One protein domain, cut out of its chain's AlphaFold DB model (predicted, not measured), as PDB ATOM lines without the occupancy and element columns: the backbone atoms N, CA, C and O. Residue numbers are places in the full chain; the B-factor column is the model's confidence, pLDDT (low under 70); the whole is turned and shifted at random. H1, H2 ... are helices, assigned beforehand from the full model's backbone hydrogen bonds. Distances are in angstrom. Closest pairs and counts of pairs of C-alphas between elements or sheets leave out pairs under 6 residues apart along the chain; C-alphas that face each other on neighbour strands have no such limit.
ATOM      1  N   GLU A   2     165.194 184.139 184.831       75.06
ATOM      2  CA  GLU A   2     166.189 183.608 185.785       75.06
ATOM      3  C   GLU A   2     167.640 183.814 185.331       75.06
ATOM      4  O   GLU A   2     168.434 184.325 186.104       75.06
ATOM      5  N   ALA A   3     167.945 183.600 184.046       78.19
ATOM      6  CA  ALA A   3     169.287 183.809 183.484       78.19
ATOM      7  C   ALA A   3     169.901 185.199 183.766       78.19
ATOM      8  O   ALA A   3     171.098 185.309 184.014       78.19
ATOM      9  N   ILE A   4     169.086 186.265 183.770       82.12
ATOM     10  CA  ILE A   4     169.564 187.623 184.085       82.12
ATOM     11  C   ILE A   4     169.805 187.783 185.591       82.12
ATOM     12  O   ILE A   4     170.782 188.407 185.985       82.12
ATOM     13  N   LYS A   5     168.957 187.190 186.440       83.06
ATOM     14  CA  LYS A   5     169.174 187.206 187.893       83.06
ATOM     15  C   LYS A   5     170.444 186.445 188.268       83.06
ATOM     16  O   LYS A   5     171.214 186.924 189.091       83.06
ATOM     17  N   ASP A   6     170.684 185.300 187.638       83.44
ATOM     18  CA  ASP A   6     171.895 184.506 187.852       83.44
ATOM     19  C   ASP A   6     173.140 185.233 187.344       83.44
ATOM     20  O   ASP A   6     174.187 185.192 187.991       83.44
ATOM     21  N   PHE A   7     173.023 185.938 186.217       86.25
ATOM     22  CA  PHE A   7     174.067 186.828 185.723       86.25
ATOM     23  C   PHE A   7     174.373 187.938 186.732       86.25
ATOM     24  O   PHE A   7     175.522 188.079 187.137       86.25
ATOM     25  N   ASP A   8     173.366 188.675 187.198       85.88
ATOM     26  CA  ASP A   8     173.555 189.769 188.154       85.88
ATOM     27  C   ASP A   8     174.146 189.267 189.481       85.88
ATOM     28  O   ASP A   8     175.059 189.879 190.028       85.88
ATOM     29  N   ASN A   9     173.688 188.112 189.977       84.12
ATOM     30  CA  ASN A   9     174.216 187.496 191.196       84.12
ATOM     31  C   ASN A   9     175.699 187.131 191.061       84.12
ATOM     32  O   ASN A   9     176.472 187.361 191.989       84.12
ATOM     33  N   LYS A  10     176.111 186.611 189.900       83.25
ATOM     34  CA  LYS A  10     177.516 186.281 189.617       83.25
ATOM     35  C   LYS A  10     178.432 187.506 189.564       83.25
ATOM     36  O   LYS A  10     179.634 187.323 189.721       83.25
ATOM     37  N   HIS A  11     177.889 188.703 189.349       86.75
ATOM     38  CA  HIS A  11     178.639 189.961 189.241       86.75
ATOM     39  C   HIS A  11     178.407 190.897 190.436       86.75
ATOM     40  O   HIS A  11     178.735 192.078 190.370       86.75
ATOM     41  N   ARG A  12     177.865 190.382 191.548       83.19
ATOM     42  CA  ARG A  12     177.857 191.103 192.834       83.19
ATOM     43  C   ARG A  12     179.241 191.196 193.472       83.19
ATOM     44  O   ARG A  12     179.481 192.105 194.256       83.19
ATOM     45  N   ALA A  13     180.115 190.251 193.151       84.19
ATOM     46  CA  ALA A  13     181.517 190.276 193.529       84.19
ATOM     47  C   ALA A  13     182.387 190.586 192.308       84.19
ATOM     48  O   ALA A  13     182.007 190.300 191.165       84.19
ATOM     49  N   SER A  14     183.547 191.174 192.571       83.56
ATOM     50  CA  SER A  14     184.602 191.452 191.608       83.56
ATOM     51  C   SER A  14     185.145 190.144 191.031       83.56
ATOM     52  O   SER A  14     185.407 189.179 191.744       83.56
ATOM     53  N   ARG A  15     185.296 190.084 189.710       82.25
ATOM     54  CA  ARG A  15     185.838 188.942 188.960       82.25
ATOM     55  C   ARG A  15     186.977 189.420 188.076       82.25
ATOM     56  O   ARG A  15     187.046 190.607 187.746       82.25
ATOM     57  N   ALA A  16     187.863 188.519 187.651       79.06
ATOM     58  CA  ALA A  16     188.864 188.855 186.638       79.06
ATOM     59  C   ALA A  16     188.216 189.406 185.357       79.06
ATOM     60  O   ALA A  16     188.664 190.425 184.840       79.06
ATOM     61  N   PHE A  17     187.129 188.775 184.900       80.31
ATOM     62  CA  PHE A  17     186.404 189.165 183.694       80.31
ATOM     63  C   PHE A  17     184.892 189.032 183.882       80.31
ATOM     64  O   PHE A  17     184.412 188.141 184.590       80.31
ATOM     65  N   VAL A  18     184.148 189.897 183.192       82.12
ATOM     66  CA  VAL A  18     182.690 189.788 183.059       82.12
ATOM     67  C   VAL A  18     182.348 188.551 182.234       82.12
ATOM     68  O   VAL A  18     182.958 188.312 181.191       82.12
ATOM     69  N   VAL A  19     181.357 187.777 182.687       82.56
ATOM     70  CA  VAL A  19     180.911 186.559 181.997       82.56
ATOM     71  C   VAL A  19     180.453 186.916 180.569       82.56
ATOM     72  O   VAL A  19     179.616 187.817 180.407       82.56
ATOM     73  N   PRO A  20     180.982 186.245 179.530       82.38
ATOM     74  CA  PRO A  20     180.563 186.457 178.146       82.38
ATOM     75  C   PRO A  20     179.083 186.120 177.948       82.38
ATOM     76  O   PRO A  20     178.571 185.181 178.556       82.38
ATOM     77  N   LEU A  21     178.387 186.858 177.076       80.62
ATOM     78  CA  LEU A  21     176.952 186.661 176.815       80.62
ATOM     79  C   LEU A  21     176.611 185.227 176.400       80.62
ATOM     80  O   LEU A  21     175.558 184.713 176.780       80.62
ATOM     81  N   GLU A  22     177.506 184.579 175.662       79.19
ATOM     82  CA  GLU A  22     177.373 183.224 175.130       79.19
ATOM     83  C   GLU A  22     177.157 182.175 176.230       79.19
ATOM     84  O   GLU A  22     176.505 181.157 176.000       79.19
ATOM     85  N   GLU A  23     177.648 182.442 177.441       75.75
ATOM     86  CA  GLU A  23     177.599 181.525 178.584       75.75
ATOM     87  C   GLU A  23     176.403 181.781 179.513       75.75
ATOM     88  O   GLU A  23     176.133 181.008 180.435       75.75
ATOM     89  N   THR A  24     175.667 182.870 179.287       71.25
ATOM     90  CA  THR A  24     174.598 183.331 180.191       71.25
ATOM     91  C   THR A  24     173.224 182.758 179.861       71.25
ATOM     92  O   THR A  24     172.296 182.901 180.653       71.25
ATOM     93  N   GLY A  25     173.061 182.139 178.687       71.38
ATOM     94  CA  GLY A  25     171.756 181.710 178.173       71.38
ATOM     95  C   GLY A  25     170.823 182.873 177.797       71.38
ATOM     96  O   GLY A  25     169.653 182.650 177.482       71.38
ATOM     97  N   ILE A  26     171.312 184.119 177.822       79.62
ATOM     98  CA  ILE A  26     170.583 185.299 177.354       79.62
ATOM     99  C   ILE A  26     170.587 185.289 175.822       79.62
ATOM    100  O   ILE A  26     171.610 185.045 175.187       79.62
ATOM    101  N   LYS A  27     169.428 185.557 175.207       79.06
ATOM    102  CA  LYS A  27     169.292 185.575 173.745       79.06
ATOM    103  C   LYS A  27     170.230 186.619 173.135       79.06
ATOM    104  O   LYS A  27     170.056 187.814 173.372       79.06
ATOM    105  N   ILE A  28     171.160 186.156 172.302       81.75
ATOM    106  CA  ILE A  28     172.135 187.006 171.622       81.75
ATOM    107  C   ILE A  28     171.457 187.708 170.443       81.75
ATOM    108  O   ILE A  28     170.991 187.090 169.489       81.75
ATOM    109  N   ASN A  29     171.389 189.028 170.531       82.31
ATOM    110  CA  ASN A  29     171.021 189.949 169.464       82.31
ATOM    111  C   ASN A  29     171.943 191.183 169.502       82.31
ATOM    112  O   ASN A  29     172.655 191.407 170.486       82.31
ATOM    113  N   SER A  30     171.920 192.013 168.457       80.69
ATOM    114  CA  SER A  30     172.734 193.240 168.373       80.69
ATOM    115  C   SER A  30     172.602 194.141 169.612       80.69
ATOM    116  O   SER A  30     173.591 194.697 170.086       80.69
ATOM    117  N   LYS A  31     171.401 194.212 170.195       81.25
ATOM    118  CA  LYS A  31     171.095 194.999 171.399       81.25
ATOM    119  C   LYS A  31     171.742 194.447 172.662       81.25
ATOM    120  O   LYS A  31     172.306 195.198 173.444       81.25
ATOM    121  N   SER A  32     171.682 193.135 172.858       83.19
ATOM    122  CA  SER A  32     172.303 192.458 173.996       83.19
ATOM    123  C   SER A  32     173.816 192.630 173.965       83.19
ATOM    124  O   SER A  32     174.405 192.903 175.004       83.19
ATOM    125  N   ILE A  33     174.424 192.599 172.772       84.06
ATOM    126  CA  ILE A  33     175.855 192.850 172.574       84.06
ATOM    127  C   ILE A  33     176.200 194.298 172.946       84.06
ATOM    128  O   ILE A  33     177.181 194.534 173.649       84.06
ATOM    129  N   ALA A  34     175.393 195.275 172.519       83.62
ATOM    130  CA  ALA A  34     175.587 196.681 172.877       83.62
ATOM    131  C   ALA A  34     175.421 196.928 174.389       83.62
ATOM    132  O   ALA A  34     176.262 197.585 175.006       83.62
ATOM    133  N   ALA A  35     174.385 196.342 174.997       87.19
ATOM    134  CA  ALA A  35     174.142 196.385 176.436       87.19
ATOM    135  C   ALA A  35     175.296 195.751 177.227       87.19
ATOM    136  O   ALA A  35     175.737 196.318 178.221       87.19
ATOM    137  N   TRP A  36     175.829 194.616 176.765       91.31
ATOM    138  CA  TRP A  36     176.952 193.928 177.405       91.31
ATOM    139  C   TRP A  36     178.256 194.705 177.304       91.31
ATOM    140  O   TRP A  36     178.968 194.798 178.294       91.31
ATOM    141  N   LYS A  37     178.550 195.336 176.162       89.31
ATOM    142  CA  LYS A  37     179.737 196.196 176.038       89.31
ATOM    143  C   LYS A  37     179.708 197.351 177.041       89.31
ATOM    144  O   LYS A  37     180.730 197.638 177.657       89.31
ATOM    145  N   LYS A  38     178.543 197.987 177.222       90.19
ATOM    146  CA  LYS A  38     178.359 199.051 178.222       90.19
ATOM    147  C   LYS A  38     178.487 198.507 179.641       90.19
ATOM    148  O   LYS A  38     179.282 199.028 180.407       90.19
ATOM    149  N   TYR A  39     177.783 197.418 179.946       91.81
ATOM    150  CA  TYR A  39     177.857 196.762 181.249       91.81
ATOM    151  C   TYR A  39     179.292 196.368 181.617       91.81
ATOM    152  O   TYR A  39     179.729 196.624 182.731       91.81
ATOM    153  N   LYS A  40     180.038 195.778 180.676       91.56
ATOM    154  CA  LYS A  40     181.420 195.342 180.889       91.56
ATOM    155  C   LYS A  40     182.326 196.505 181.274       91.56
ATOM    156  O   LYS A  40     183.072 196.396 182.237       91.56
ATOM    157  N   ARG A  41     182.243 197.604 180.529       92.19
ATOM    158  CA  ARG A  41     183.039 198.800 180.797       92.19
ATOM    159  C   ARG A  41     182.698 199.399 182.161       92.19
ATOM    160  O   ARG A  41     183.601 199.639 182.947       92.19
ATOM    161  N   ASP A  42     181.411 199.581 182.447       89.75
ATOM    162  CA  ASP A  42     180.958 200.168 183.711       89.75
ATOM    163  C   ASP A  42     181.318 199.256 184.917       89.75
ATOM    164  O   ASP A  42     181.586 199.734 186.015       89.75
ATOM    165  N   TYR A  43     181.377 197.932 184.719       90.06
ATOM    166  CA  TYR A  43     181.841 196.970 185.726       90.06
ATOM    167  C   TYR A  43     183.354 197.062 185.985       90.06
ATOM    168  O   TYR A  43     183.794 197.002 187.132       90.06
ATOM    169  N   GLU A  44     184.161 197.195 184.929       89.81
ATOM    170  CA  GLU A  44     185.613 197.391 185.043       89.81
ATOM    171  C   GLU A  44     185.946 198.732 185.716       89.81
ATOM    172  O   GLU A  44     186.863 198.795 186.534       89.81
ATOM    173  N   GLU A  45     185.160 199.774 185.435       90.88
ATOM    174  CA  GLU A  45     185.252 201.082 186.088       90.88
ATOM    175  C   GLU A  45     184.937 200.983 187.585       90.88
ATOM    176  O   GLU A  45     185.756 201.395 188.403       90.88
ATOM    177  N   LEU A  46     183.832 200.326 187.965       87.25
ATOM    178  CA  LEU A  46     183.485 200.095 189.373       87.25
ATOM    179  C   LEU A  46     184.585 199.330 190.128       87.25
ATOM    180  O   LEU A  46     184.901 199.647 191.275       87.25
ATOM    181  N   LYS A  47     185.201 198.339 189.476       88.00
ATOM    182  CA  LYS A  47     186.329 197.582 190.034       88.00
ATOM    183  C   LYS A  47     187.558 198.447 190.281       88.00
ATOM    184  O   LYS A  47     188.202 198.284 191.317       88.00
ATOM    185  N   ALA A  48     187.867 199.358 189.363       86.75
ATOM    186  CA  ALA A  48     188.964 200.302 189.526       86.75
ATOM    187  C   ALA A  48     188.667 201.344 190.618       86.75
ATOM    188  O   ALA A  48     189.531 201.603 191.452       86.75
ATOM    189  N   GLU A  49     187.451 201.899 190.648       88.19
ATOM    190  CA  GLU A  49     187.031 202.902 191.638       88.19
ATOM    191  C   GLU A  49     187.083 202.369 193.070       88.19
ATOM    192  O   GLU A  49     187.550 203.057 193.974       88.19
ATOM    193  N   GLU A  50     186.598 201.146 193.288       87.31
ATOM    194  CA  GLU A  50     186.551 200.547 194.623       87.31
ATOM    195  C   GLU A  50     187.850 199.811 194.993       87.31
ATOM    196  O   GLU A  50     187.943 199.266 196.090       87.31
ATOM    197  N   ASN A  51     188.852 199.800 194.101       84.75
ATOM    198  CA  ASN A  51     190.122 199.080 194.255       84.75
ATOM    199  C   ASN A  51     189.926 197.632 194.752       84.75
ATOM    200  O   ASN A  51     190.646 197.150 195.627       84.75
ATOM    201  N   THR A  52     188.904 196.955 194.221       80.38
ATOM    202  CA  THR A  52     188.472 195.644 194.718       80.38
ATOM    203  C   THR A  52     189.287 194.516 194.099       80.38
ATOM    204  O   THR A  52     189.381 194.362 192.871       80.38
ATOM    205  N   GLY A  53     189.837 193.672 194.970       77.00
ATOM    206  CA  GLY A  53     190.474 192.419 194.597       77.00
ATOM    207  C   GLY A  53     189.477 191.438 193.979       77.00
ATOM    208  O   GLY A  53     188.263 191.535 194.154       77.00
ATOM    209  N   GLU A  54     189.977 190.466 193.219       80.88
ATOM    210  CA  GLU A  54     189.123 189.407 192.677       80.88
ATOM    211  C   GLU A  54     188.482 188.586 193.813       80.88
ATOM    212  O   GLU A  54     189.173 188.118 194.712       80.88
ATOM    213  N   GLY A  55     187.160 188.411 193.761       77.25
ATOM    214  CA  GLY A  55     186.358 187.725 194.777       77.25
ATOM    215  C   GLY A  55     185.750 188.646 195.840       77.25
ATOM    216  O   GLY A  55     184.847 188.216 196.557       77.25
ATOM    217  N   GLU A  56     186.176 189.909 195.923       80.75
ATOM    218  CA  GLU A  56     185.631 190.867 196.888       80.75
ATOM    219  C   GLU A  56     184.260 191.391 196.452       80.75
ATOM    220  O   GLU A  56     183.992 191.597 195.267       80.75
ATOM    221  N   VAL A  57     183.357 191.585 197.412       83.44
ATOM    222  CA  VAL A  57     182.019 192.125 197.148       83.44
ATOM    223  C   VAL A  57     182.127 193.633 196.961       83.44
ATOM    224  O   VAL A  57     182.727 194.306 197.794       83.44
ATOM    225  N   PHE A  58     181.517 194.160 195.898       83.44
ATOM    226  CA  PHE A  58     181.454 195.606 195.699       83.44
ATOM    227  C   PHE A  58     180.678 196.271 196.834       83.44
ATOM    228  O   PHE A  58     179.619 195.784 197.247       83.44
ATOM    229  N   MET A  59     181.170 197.413 197.303       84.12
ATOM    230  CA  MET A  59     180.450 198.241 198.262       84.12
ATOM    231  C   MET A  59     179.185 198.823 197.636       84.12
ATOM    232  O   MET A  59     178.130 198.847 198.277       84.12
ATOM    233  N   ARG A  60     179.262 199.261 196.373       82.56
ATOM    234  CA  ARG A  60     178.086 199.656 195.596       82.56
ATOM    235  C   ARG A  60     177.640 198.498 194.704       82.56
ATOM    236  O   ARG A  60     178.413 198.020 193.878       82.56
ATOM    237  N   PRO A  61     176.382 198.039 194.810       80.25
ATOM    238  CA  PRO A  61     175.909 196.955 193.966       80.25
ATOM    239  C   PRO A  61     175.889 197.399 192.502       80.25
ATOM    240  O   PRO A  61     175.284 198.418 192.157       80.25
ATOM    241  N   MET A  62     176.499 196.592 191.631       84.38
ATOM    242  CA  MET A  62     176.459 196.822 190.192       84.38
ATOM    243  C   MET A  62     175.011 196.896 189.693       84.38
ATOM    244  O   MET A  62     174.133 196.126 190.102       84.38
ATOM    245  N   THR A  63     174.751 197.824 188.773       87.69
ATOM    246  CA  THR A  63     173.417 197.985 188.193       87.69
ATOM    247  C   THR A  63     173.035 196.737 187.394       87.69
ATOM    248  O   THR A  63     173.787 196.308 186.528       87.69
ATOM    249  N   SER A  64     171.848 196.175 187.650       89.62
ATOM    250  CA  SER A  64     171.348 194.974 186.957       89.62
ATOM    251  C   SER A  64     171.441 195.084 185.432       89.62
ATOM    252  O   SER A  64     171.015 196.085 184.842       89.62
ATOM    253  N   PHE A  65     171.890 194.006 184.783       88.56
ATOM    254  CA  PHE A  65     171.995 193.902 183.327       88.56
ATOM    255  C   PHE A  65     170.658 194.145 182.614       88.56
ATOM    256  O   PHE A  65     170.611 194.671 181.499       88.56
ATOM    257  N   ARG A  66     169.539 193.849 183.288       88.06
ATOM    258  CA  ARG A  66     168.194 194.139 182.784       88.06
ATOM    259  C   ARG A  66     168.010 195.617 182.434       88.06
ATOM    260  O   ARG A  66     167.429 195.910 181.392       88.06
ATOM    261  N   LYS A  67     168.531 196.536 183.254       87.38
ATOM    262  CA  LYS A  67     168.390 197.981 183.010       87.38
ATOM    263  C   LYS A  67     169.138 198.422 181.751       87.38
ATOM    264  O   LYS A  67     168.668 199.302 181.035       87.38
ATOM    265  N   TYR A  68     170.262 197.775 181.439       87.75
ATOM    266  CA  TYR A  68     171.005 198.021 180.203       87.75
ATOM    267  C   TYR A  68     170.227 197.538 178.976       87.75
ATOM    268  O   TYR A  68     170.116 198.272 177.995       87.75
ATOM    269  N   LEU A  69     169.618 196.348 179.042       86.75
ATOM    270  CA  LEU A  69     168.747 195.847 177.973       86.75
ATOM    271  C   LEU A  69     167.520 196.738 177.762       86.75
ATOM    272  O   LEU A  69     167.141 197.008 176.626       86.75
ATOM    273  N   GLU A  70     166.892 197.198 178.843       85.44
ATOM    274  CA  GLU A  70     165.764 198.127 178.774       85.44
ATOM    275  C   GLU A  70     166.191 199.440 178.109       85.44
ATOM    276  O   GLU A  70     165.541 199.859 177.155       85.44
ATOM    277  N   LYS A  71     167.328 200.027 178.503       85.38
ATOM    278  CA  LYS A  71     167.866 201.250 177.887       85.38
ATOM    279  C   LYS A  71     168.087 201.101 176.378       85.38
ATOM    280  O   LYS A  71     167.630 201.950 175.620       85.38
ATOM    281  N   GLU A  72     168.716 200.016 175.928       83.38
ATOM    282  CA  GLU A  72     168.916 199.762 174.490       83.38
ATOM    283  C   GLU A  72     167.597 199.489 173.747       83.38
ATOM    284  O   GLU A  72     167.447 199.859 172.586       83.38
ATOM    285  N   ASN A  73     166.603 198.890 174.408       78.38
ATOM    286  CA  ASN A  73     165.270 198.711 173.830       78.38
ATOM    287  C   ASN A  73     164.472 200.025 173.747       78.38
ATOM    288  O   ASN A  73     163.657 200.177 172.837       78.38
ATOM    289  N   PHE A  74     164.693 200.960 174.674       73.94
ATOM    290  CA  PHE A  74     164.060 202.281 174.677       73.94
ATOM    291  C   PHE A  74     164.678 203.236 173.652       73.94
ATOM    292  O   PHE A  74     163.939 204.004 173.053       73.94
ATOM    293  N   MET A  75     165.983 203.152 173.385       64.38
ATOM    294  CA  MET A  75     166.667 204.000 172.394       64.38
ATOM    295  C   MET A  75     166.128 203.843 170.956       64.38
ATOM    296  O   MET A  75     166.310 204.738 170.137       64.38
ATOM    297  N   GLU A  76     165.447 202.738 170.634       58.69
ATOM    298  CA  GLU A  76     164.750 202.563 169.348       58.69
ATOM    299  C   GLU A  76     163.333 203.154 169.324       58.69
ATOM    300  O   GLU A  76     162.809 203.468 168.253       58.69
TER     301      GLU A  76
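Overview. This is residues 2 to 76 of the 275 residues of an uncharacterized protein of bacterium TMED88 (UniProt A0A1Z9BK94). One long helix, H2, runs most of the length of the domain, and a shorter helix, H3, packs on its first half at a slant; a third helix, H1, sits away from H2 and reaches the others through H3. Two long links without named elements fold back along the length, residues 11 to 29 from H1 to the beginning of H2 and residues 50 to 64 from the end of H2 to H3. The printed part has 75 residues with three named helices, in the order H1, H2, H3, and no named strand; its class is all helix. It is compact by its radius of gyration of the C-alphas, 12.1 A, yet elongated in outline, with spans of 36 by 22 by 16 A.

Along the chain. H2, the longest helix, holds residues 30 to 49 and measures 29.0 A from C-alpha 30 at (172.734, 193.240, 168.373) to C-alpha 49 at (187.031, 202.902, 191.638). H3, residues 65 to 74, is 14.4 A long and ends with C-alpha 74 at (164.060, 202.281, 174.677). H1, residues 2 to 10, is 12.3 A long and begins with C-alpha 2 at (166.189, 183.608, 185.785).

Arrangement. H2 and H3 touch, with 14 pairs of C-alphas within 8 A. Their closest C-alphas are those of Ala 35 and Tyr 68, 5.2 A apart. H2 touches H3 with residues 31 to 39 alone. The two run opposite ways at a steep tilt of 48 degrees, centre to centre 12.1 A. H3 also touches H1, with 4 pairs of C-alphas within 8 A; the closest are those of Asp 8 and Phe 65, 6.5 A apart. H1 and H3 run opposite ways at a steep tilt of 56 degrees, centre to centre 14.8 A. H1 and H2 are apart, though they follow each other in the chain. In H1, H2 and H3 every O i to N i+4 pair is within hydrogen-bond range.

Size, cuts and confidence. The two C-alphas farthest apart are those of Gly 53 and Glu 76, at 37.4 A, while the first and last printed C-alphas, of Glu 2 and Glu 76, are 25.1 A apart. The printed part has no cut. The link from H1 to H2 is long, with 19 residues, and so is the link from H2 to H3, with 15 residues. The mean pLDDT of the printed part is 83.2, and residues 75 to 76 are under 70.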